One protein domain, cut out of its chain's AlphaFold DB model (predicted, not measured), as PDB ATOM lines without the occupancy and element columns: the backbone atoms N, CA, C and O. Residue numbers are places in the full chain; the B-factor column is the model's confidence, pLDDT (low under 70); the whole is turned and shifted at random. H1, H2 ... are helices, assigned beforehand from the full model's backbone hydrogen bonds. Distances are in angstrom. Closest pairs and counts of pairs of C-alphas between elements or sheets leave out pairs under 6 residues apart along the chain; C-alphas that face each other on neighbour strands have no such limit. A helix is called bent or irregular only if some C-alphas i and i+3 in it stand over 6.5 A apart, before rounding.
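Overview. This is residues 167 to 233 of the 246 residues of a protein of Nanosalina sp. (strain J07AB43) (UniProt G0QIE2). A long kinked helix, H3, makes most of the length of a rod-like shape, and the short helices H1 and H2 form a corner at one end of it, where H1 packs on the last turns of H3. A long link without a named element, residues 185 to 206, runs from this corner to the far end, and H3 then comes back; of the link, residues 187 to 192 stick out. The printed part has 67 residues with three named helices, in the order H1, H2, H3, and no named strand; the class is all helix. It is only just loose, close to extended, with a radius of gyration of the C-alphas of 15.8 A and spans of 47 by 22 by 20 A.

Along the chain. H1, residues 167 to 177, begins at C-alpha 167 at (60.404, 109.896, 65.648) and is 14.8 A long from first to last C-alpha. It is neither bent nor irregular, but only just: C-alphas 169 and 172 are 6.4 A apart. H2, residues 179 to 184, measures 9.0 A. H3, residues 207 to 232, measures 33.2 A, from C-alpha 207 at (49.380, 136.507, 58.542) to C-alpha 232 at (61.306, 114.795, 80.587). H3 is irregular, with C-alphas 212 and 215 9.8 A apart, and has a kink of 71 degrees near residue 214.

Arrangement. H1 and H2 touch only at the corner by their tight link, about perpendicular at 82 degrees; their closest C-alphas, of Arg 175 and Phe 181, are 5.5 A apart. H1 and H3 touch, and H3 does so with residues 227 to 231 alone; the closest C-alphas, of Val 168 and Val 227, are 6.7 A apart. They run the same way at a shallow tilt of 18 degrees, though the line of H3 is a rough one. H2 and H3 are apart. Every O i to N i+4 pair is within hydrogen-bond range in H2, against 5 of 7 in H1 and 14 of 22 in H3.

Size, cuts and confidence. The two C-alphas farthest apart, of Pro 179 and Gly 208, are 47.7 A from each other. The printed part has no cut, and the link from H2 to H3, 22 residues, is long. The mean pLDDT of the printed part is 83.7; residues 201 to 213 are under 70.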
ATOM      1  N   LEU A 167      59.282 109.503  64.788       85.12
ATOM      2  CA  LEU A 167      60.404 109.896  65.648       85.12
ATOM      3  C   LEU A 167      59.963 110.346  67.048       85.12
ATOM      4  O   LEU A 167      60.688 110.104  68.012       85.12
ATOM      5  N   VAL A 168      58.794 110.979  67.170       87.00
ATOM      6  CA  VAL A 168      58.237 111.424  68.456       87.00
ATOM      7  C   VAL A 168      57.739 110.220  69.254       87.00
ATOM      8  O   VAL A 168      58.057 110.102  70.438       87.00
ATOM      9  N   GLU A 169      57.051 109.275  68.610       83.00
ATOM     10  CA  GLU A 169      56.643 108.013  69.243       83.00
ATOM     11  C   GLU A 169      57.851 107.202  69.739       83.00
ATOM     12  O   GLU A 169      57.843 106.651  70.847       83.00
ATOM     13  N   ASN A 170      58.934 107.197  68.959       87.62
ATOM     14  CA  ASN A 170      60.158 106.471  69.277       87.62
ATOM     15  C   ASN A 170      60.929 107.027  70.485       87.62
ATOM     16  O   ASN A 170      61.752 106.295  71.038       87.62
ATOM     17  N   ILE A 171      60.647 108.248  70.964       90.38
ATOM     18  CA  ILE A 171      61.281 108.804  72.177       90.38
ATOM     19  C   ILE A 171      61.076 107.861  73.369       90.38
ATOM     20  O   ILE A 171      62.024 107.564  74.098       90.38
ATOM     21  N   LEU A 172      59.861 107.338  73.558       90.00
ATOM     22  CA  LEU A 172      59.559 106.451  74.686       90.00
ATOM     23  C   LEU A 172      60.288 105.112  74.566       90.00
ATOM     24  O   LEU A 172      60.838 104.612  75.552       90.00
ATOM     25  N   THR A 173      60.329 104.547  73.358       87.81
ATOM     26  CA  THR A 173      61.061 103.310  73.073       87.81
ATOM     27  C   THR A 173      62.552 103.499  73.339       87.81
ATOM     28  O   THR A 173      63.148 102.701  74.063       87.81
ATOM     29  N   LEU A 174      63.141 104.592  72.842       89.69
ATOM     30  CA  LEU A 174      64.542 104.940  73.059       89.69
ATOM     31  C   LEU A 174      64.865 105.067  74.550       89.69
ATOM     32  O   LEU A 174      65.776 104.395  75.030       89.69
ATOM     33  N   ARG A 175      64.083 105.852  75.297       91.25
ATOM     34  CA  ARG A 175      64.333 106.114  76.721       91.25
ATOM     35  C   ARG A 175      64.131 104.888  77.599       91.25
ATOM     36  O   ARG A 175      64.933 104.638  78.491       91.25
ATOM     37  N   PHE A 176      63.060 104.129  77.373       90.00
ATOM     38  CA  PHE A 176      62.604 103.130  78.340       90.00
ATOM     39  C   PHE A 176      62.775 101.677  77.908       90.00
ATOM     40  O   PHE A 176      62.554 100.798  78.743       90.00
ATOM     41  N   SER A 177      63.188 101.405  76.669       89.38
ATOM     42  CA  SER A 177      63.519 100.044  76.213       89.38
ATOM     43  C   SER A 177      65.026  99.801  76.091       89.38
ATOM     44  O   SER A 177      65.438  98.677  75.824       89.38
ATOM     45  N   ASN A 178      65.859 100.824  76.333       88.62
ATOM     46  CA  ASN A 178      67.316 100.733  76.233       88.62
ATOM     47  C   ASN A 178      67.986 101.015  77.591       88.62
ATOM     48  O   ASN A 178      67.999 102.165  78.036       88.62
ATOM     49  N   PRO A 179      68.613 100.011  78.236       89.50
ATOM     50  CA  PRO A 179      69.260 100.180  79.542       89.50
ATOM     51  C   PRO A 179      70.381 101.225  79.572       89.50
ATOM     52  O   PRO A 179      70.644 101.808  80.619       89.50
ATOM     53  N   LEU A 180      71.058 101.460  78.440       90.56
ATOM     54  CA  LEU A 180      72.076 102.508  78.331       90.56
ATOM     55  C   LEU A 180      71.455 103.893  78.501       90.56
ATOM     56  O   LEU A 180      71.910 104.650  79.350       90.56
ATOM     57  N   PHE A 181      70.387 104.191  77.752       91.38
ATOM     58  CA  PHE A 181      69.700 105.476  77.846       91.38
ATOM     59  C   PHE A 181      69.055 105.671  79.215       91.38
ATOM     60  O   PHE A 181      69.215 106.739  79.785       91.38
ATOM     61  N   GLN A 182      68.434 104.641  79.801       89.12
ATOM     62  CA  GLN A 182      67.861 104.738  81.152       89.12
ATOM     63  C   GLN A 182      68.869 105.216  82.213       89.12
ATOM     64  O   GLN A 182      68.479 105.927  83.133       89.12
ATOM     65  N   LYS A 183      70.150 104.838  82.091       90.06
ATOM     66  CA  LYS A 183      71.206 105.180  83.060       90.06
ATOM     67  C   LYS A 183      71.793 106.578  82.900       90.06
ATOM     68  O   LYS A 183      72.432 107.043  83.828       90.06
ATOM     69  N   ILE A 184      71.658 107.186  81.723       93.94
ATOM     70  CA  ILE A 184      72.284 108.480  81.405       93.94
ATOM     71  C   ILE A 184      71.244 109.583  81.185       93.94
ATOM     72  O   ILE A 184      71.590 110.672  80.742       93.94
ATOM     73  N   TRP A 185      69.963 109.302  81.433       93.69
ATOM     74  CA  TRP A 185      68.859 110.238  81.209       93.69
ATOM     75  C   TRP A 185      68.472 110.980  82.492       93.69
ATOM     76  O   TRP A 185      67.322 110.938  82.936       93.69
ATOM     77  N   ASP A 186      69.452 111.645  83.096       92.62
ATOM     78  CA  ASP A 186      69.321 112.397  84.344       92.62
ATOM     79  C   ASP A 186      70.143 113.695  84.324       92.62
ATOM     80  O   ASP A 186      70.856 114.002  83.368       92.62
ATOM     81  N   THR A 187      70.020 114.487  85.390       93.44
ATOM     82  CA  THR A 187      70.710 115.776  85.538       93.44
ATOM     83  C   THR A 187      72.214 115.652  85.784       93.44
ATOM     84  O   THR A 187      72.915 116.653  85.676       93.44
ATOM     85  N   GLU A 188      72.715 114.468  86.149       95.31
ATOM     86  CA  GLU A 188      74.152 114.240  86.355       95.31
ATOM     87  C   GLU A 188      74.862 113.992  85.019       95.31
ATOM     88  O   GLU A 188      75.992 114.433  84.813       95.31
ATOM     89  N   SER A 189      74.169 113.333  84.089       96.44
ATOM     90  CA  SER A 189      74.698 112.930  82.787       96.44
ATOM     91  C   SER A 189      74.348 113.911  81.660       96.44
ATOM     92  O   SER A 189      75.134 114.097  80.727       96.44
ATOM     93  N   VAL A 190      73.178 114.558  81.720       95.69
ATOM     94  CA  VAL A 190      72.683 115.458  80.666       95.69
ATOM     95  C   VAL A 190      72.933 116.917  81.033       95.69
ATOM     96  O   VAL A 190      72.297 117.476  81.922       95.69
ATOM     97  N   LYS A 191      73.808 117.584  80.270       96.94
ATOM     98  CA  LYS A 191      74.090 119.019  80.450       96.94
ATOM     99  C   LYS A 191      72.932 119.924  80.012       96.94
ATOM    100  O   LYS A 191      72.679 120.940  80.648       96.94
ATOM    101  N   ASN A 192      72.307 119.634  78.868       96.44
ATOM    102  CA  ASN A 192      71.171 120.394  78.337       96.44
ATOM    103  C   ASN A 192      70.373 119.562  77.322       96.44
ATOM    104  O   ASN A 192      70.914 118.638  76.719       96.44
ATOM    105  N   VAL A 193      69.108 119.934  77.129       95.00
ATOM    106  CA  VAL A 193      68.198 119.376  76.124       95.00
ATOM    107  C   VAL A 193      67.806 120.499  75.173       95.00
ATOM    108  O   VAL A 193      67.400 121.570  75.620       95.00
ATOM    109  N   GLN A 194      67.918 120.249  73.871       95.88
ATOM    110  CA  GLN A 194      67.531 121.195  72.829       95.88
ATOM    111  C   GLN A 194      66.419 120.579  71.993       95.88
ATOM    112  O   GLN A 194      66.563 119.472  71.481       95.88
ATOM    113  N   ILE A 195      65.307 121.300  71.877       92.12
ATOM    114  CA  ILE A 195      64.183 120.930  71.023       92.12
ATOM    115  C   ILE A 195      64.016 122.071  70.031       92.12
ATOM    116  O   ILE A 195      63.708 123.198  70.420       92.12
ATOM    117  N   THR A 196      64.256 121.779  68.759       89.88
ATOM    118  CA  THR A 196      64.236 122.775  67.690       89.88
ATOM    119  C   THR A 196      63.177 122.400  66.673       89.88
ATOM    120  O   THR A 196      63.152 121.278  66.173       89.88
ATOM    121  N   MET A 197      62.328 123.366  66.347       85.19
ATOM    122  CA  MET A 197      61.454 123.326  65.186       85.19
ATOM    123  C   MET A 197      61.815 124.524  64.320       85.19
ATOM    124  O   MET A 197      61.695 125.665  64.759       85.19
ATOM    125  N   ALA A 198      62.322 124.237  63.127       84.31
ATOM    126  CA  ALA A 198      62.644 125.228  62.118       84.31
ATOM    127  C   ALA A 198      61.713 125.008  60.926       84.31
ATOM    128  O   ALA A 198      61.478 123.866  60.528       84.31
ATOM    129  N   GLU A 199      61.180 126.096  60.387       79.50
ATOM    130  CA  GLU A 199      60.356 126.097  59.185       79.50
ATOM    131  C   GLU A 199      60.996 127.049  58.175       79.50
ATOM    132  O   GLU A 199      61.323 128.185  58.514       79.50
ATOM    133  N   ASP A 200      61.176 126.580  56.940       70.12
ATOM    134  CA  ASP A 200      61.760 127.378  55.852       70.12
ATOM    135  C   ASP A 200      60.709 128.240  55.122       70.12
ATOM    136  O   ASP A 200      61.043 129.005  54.217       70.12
ATOM    137  N   MET A 201      59.428 128.120  55.494       63.97
ATOM    138  CA  MET A 201      58.325 128.882  54.902       63.97
ATOM    139  C   MET A 201      57.972 130.104  55.755       63.97
ATOM    140  O   MET A 201      57.933 130.031  56.981       63.97
ATOM    141  N   GLY A 202      57.685 131.233  55.098       64.31
ATOM    142  CA  GLY A 202      57.148 132.427  55.753       64.31
ATOM    143  C   GLY A 202      55.683 132.265  56.182       64.31
ATOM    144  O   GLY A 202      55.083 131.201  56.054       64.31
ATOM    145  N   VAL A 203      55.066 133.355  56.648       62.12
ATOM    146  CA  VAL A 203      53.666 133.385  57.123       62.12
ATOM    147  C   VAL A 203      52.641 133.407  55.966       62.12
ATOM    148  O   VAL A 203      51.626 134.108  56.029       62.12
ATOM    149  N   ASP A 204      52.908 132.686  54.875       55.62
ATOM    150  CA  ASP A 204      52.124 132.773  53.639       55.62
ATOM    151  C   ASP A 204      50.654 132.393  53.874       55.62
ATOM    152  O   ASP A 204      50.320 131.304  54.349       55.62
ATOM    153  N   GLY A 205      49.760 133.346  53.587       57.81
ATOM    154  CA  GLY A 205      48.306 133.205  53.719       57.81
ATOM    155  C   GLY A 205      47.763 133.118  55.154       57.81
ATOM    156  O   GLY A 205      46.547 133.081  55.331       57.81
ATOM    157  N   ARG A 206      48.621 133.107  56.187       60.22
ATOM    158  CA  ARG A 206      48.234 132.958  57.608       60.22
ATOM    159  C   ARG A 206      48.556 134.171  58.479       60.22
ATOM    160  O   ARG A 206      48.465 134.088  59.703       60.22
ATOM    161  N   THR A 207      48.885 135.303  57.861       60.78
ATOM    162  CA  THR A 207      49.380 136.507  58.542       60.78
ATOM    163  C   THR A 207      48.464 136.952  59.682       60.78
ATOM    164  O   THR A 207      48.950 137.158  60.782       60.78
ATOM    165  N   GLY A 208      47.141 136.979  59.478       61.59
ATOM    166  CA  GLY A 208      46.191 137.402  60.518       61.59
ATOM    167  C   GLY A 208      46.084 136.462  61.729       61.59
ATOM    168  O   GLY A 208      45.957 136.930  62.853       61.59
ATOM    169  N   TYR A 209      46.171 135.139  61.534       62.31
ATOM    170  CA  TYR A 209      46.173 134.184  62.655       62.31
ATOM    171  C   TYR A 209      47.505 134.218  63.408       62.31
ATOM    172  O   TYR A 209      47.530 134.202  64.639       62.31
ATOM    173  N   TYR A 210      48.613 134.281  62.669       67.00
ATOM    174  CA  TYR A 210      49.951 134.268  63.248       67.00
ATOM    175  C   TYR A 210      50.265 135.556  64.021       67.00
ATOM    176  O   TYR A 210      50.963 135.486  65.027       67.00
ATOM    177  N   ASP A 211      49.711 136.701  63.608       66.25
ATOM    178  CA  ASP A 211      49.862 137.981  64.316       66.25
ATOM    179  C   ASP A 211      49.210 137.947  65.714       66.25
ATOM    180  O   ASP A 211      49.755 138.480  66.678       66.25
ATOM    181  N   GLU A 212      48.087 137.230  65.872       64.62
ATOM    182  CA  GLU A 212      47.445 137.024  67.182       64.62
ATOM    183  C   GLU A 212      48.056 135.874  68.003       64.62
ATOM    184  O   GLU A 212      48.071 135.915  69.241       64.62
ATOM    185  N   ALA A 213      48.480 134.793  67.342       69.50
ATOM    186  CA  ALA A 213      48.931 133.571  68.005       69.50
ATOM    187  C   ALA A 213      50.421 133.615  68.377       69.50
ATOM    188  O   ALA A 213      50.799 133.245  69.497       69.50
ATOM    189  N   GLY A 214      51.257 134.051  67.433       77.75
ATOM    190  CA  GLY A 214      52.709 133.927  67.461       77.75
ATOM    191  C   GLY A 214      53.208 132.478  67.553       77.75
ATOM    192  O   GLY A 214      52.450 131.532  67.780       77.75
ATOM    193  N   ALA A 215      54.529 132.303  67.473       77.19
ATOM    194  CA  ALA A 215      55.175 130.988  67.580       77.19
ATOM    195  C   ALA A 215      54.842 130.248  68.897       77.19
ATOM    196  O   ALA A 215      54.833 129.018  68.951       77.19
ATOM    197  N   ILE A 216      54.538 130.985  69.975       80.44
ATOM    198  CA  ILE A 216      54.237 130.385  71.280       80.44
ATOM    199  C   ILE A 216      52.954 129.548  71.227       80.44
ATOM    200  O   ILE A 216      52.954 128.405  71.679       80.44
ATOM    201  N   LYS A 217      51.854 130.090  70.696       77.56
ATOM    202  CA  LYS A 217      50.580 129.354  70.635       77.56
ATOM    203  C   LYS A 217      50.511 128.422  69.436       77.56
ATOM    204  O   LYS A 217      49.858 127.385  69.519       77.56
ATOM    205  N   ASP A 218      51.182 128.781  68.345       77.69
ATOM    206  CA  ASP A 218      51.117 128.002  67.116       77.69
ATOM    207  C   ASP A 218      51.844 126.657  67.251       77.69
ATOM    208  O   ASP A 218      51.268 125.616  66.917       77.69
ATOM    209  N   VAL A 219      53.057 126.666  67.827       80.69
ATOM    210  CA  VAL A 219      53.941 125.484  67.857       80.69
ATOM    211  C   VAL A 219      54.524 125.147  69.233       80.69
ATOM    212  O   VAL A 219      54.740 123.974  69.541       80.69
ATOM    213  N   PHE A 220      54.791 126.137  70.095       82.81
ATOM    214  CA  PHE A 220      55.455 125.854  71.374       82.81
ATOM    215  C   PHE A 220      54.516 125.178  72.381       82.81
ATOM    216  O   PHE A 220      54.841 124.118  72.909       82.81
ATOM    217  N   GLN A 221      53.355 125.786  72.650       84.19
ATOM    218  CA  GLN A 221      52.408 125.342  73.679       84.19
ATOM    219  C   GLN A 221      51.857 123.935  73.411       84.19
ATOM    220  O   GLN A 221      51.527 123.229  74.362       84.19
ATOM    221  N   ASN A 222      51.774 123.539  72.142       84.19
ATOM    222  CA  ASN A 222      51.326 122.220  71.712       84.19
ATOM    223  C   ASN A 222      52.529 121.290  71.453       84.19
ATOM    224  O   ASN A 222      53.000 120.616  72.367       84.19
ATOM    225  N   HIS A 223      53.091 121.313  70.251       87.94
ATOM    226  CA  HIS A 223      54.046 120.354  69.724       87.94
ATOM    227  C   HIS A 223      55.319 120.258  70.561       87.94
ATOM    228  O   HIS A 223      55.716 119.166  70.973       87.94
ATOM    229  N   LEU A 224      55.964 121.392  70.849       90.75
ATOM    230  CA  LEU A 224      57.236 121.375  71.577       90.75
ATOM    231  C   LEU A 224      57.045 120.997  73.041       90.75
ATOM    232  O   LEU A 224      57.881 120.282  73.592       90.75
ATOM    233  N   LEU A 225      55.941 121.420  73.661       91.00
ATOM    234  CA  LEU A 225      55.624 121.039  75.032       91.00
ATOM    235  C   LEU A 225      55.298 119.542  75.146       91.00
ATOM    236  O   LEU A 225      55.694 118.915  76.127       91.00
ATOM    237  N   GLN A 226      54.654 118.950  74.136       90.88
ATOM    238  CA  GLN A 226      54.435 117.502  74.058       90.88
ATOM    239  C   GLN A 226      55.745 116.727  73.873       90.88
ATOM    240  O   GLN A 226      56.008 115.758  74.583       90.88
ATOM    241  N   VAL A 227      56.631 117.170  72.980       92.62
ATOM    242  CA  VAL A 227      57.955 116.542  72.837       92.62
ATOM    243  C   VAL A 227      58.764 116.688  74.129       92.62
ATOM    244  O   VAL A 227      59.399 115.729  74.572       92.62
ATOM    245  N   LEU A 228      58.703 117.853  74.783       94.00
ATOM    246  CA  LEU A 228      59.345 118.082  76.075       94.00
ATOM    247  C   LEU A 228      58.787 117.148  77.153       94.00
ATOM    248  O   LEU A 228      59.569 116.577  77.910       94.00
ATOM    249  N   SER A 229      57.467 116.950  77.209       93.31
ATOM    250  CA  SER A 229      56.839 116.061  78.189       93.31
ATOM    251  C   SER A 229      57.318 114.617  78.004       93.31
ATOM    252  O   SER A 229      57.792 114.008  78.963       93.31
ATOM    253  N   LEU A 230      57.345 114.107  76.768       92.25
ATOM    254  CA  LEU A 230      57.873 112.777  76.440       92.25
ATOM    255  C   LEU A 230      59.372 112.644  76.731       92.25
ATOM    256  O   LEU A 230      59.847 111.566  77.092       92.25
ATOM    257  N   THR A 231      60.121 113.738  76.605       92.75
ATOM    258  CA  THR A 231      61.565 113.801  76.875       92.75
ATOM    259  C   THR A 231      61.870 113.837  78.376       92.75
ATOM    260  O   THR A 231      62.841 113.222  78.819       92.75
ATOM    261  N   ALA A 232      61.049 114.523  79.171       93.31
ATOM    262  CA  ALA A 232      61.306 114.795  80.587       93.31
ATOM    263  C   ALA A 232      60.521 113.895  81.558       93.31
ATOM    264  O   ALA A 232      60.889 113.800  82.728       93.31
ATOM    265  N   MET A 233      59.454 113.222  81.110       93.19
ATOM    266  CA  MET A 233      58.620 112.385  81.980       93.19
ATOM    267  C   MET A 233      59.421 111.267  82.654       93.19
ATOM    268  O   MET A 233      60.380 110.742  82.082       93.19
TER     269      MET A 233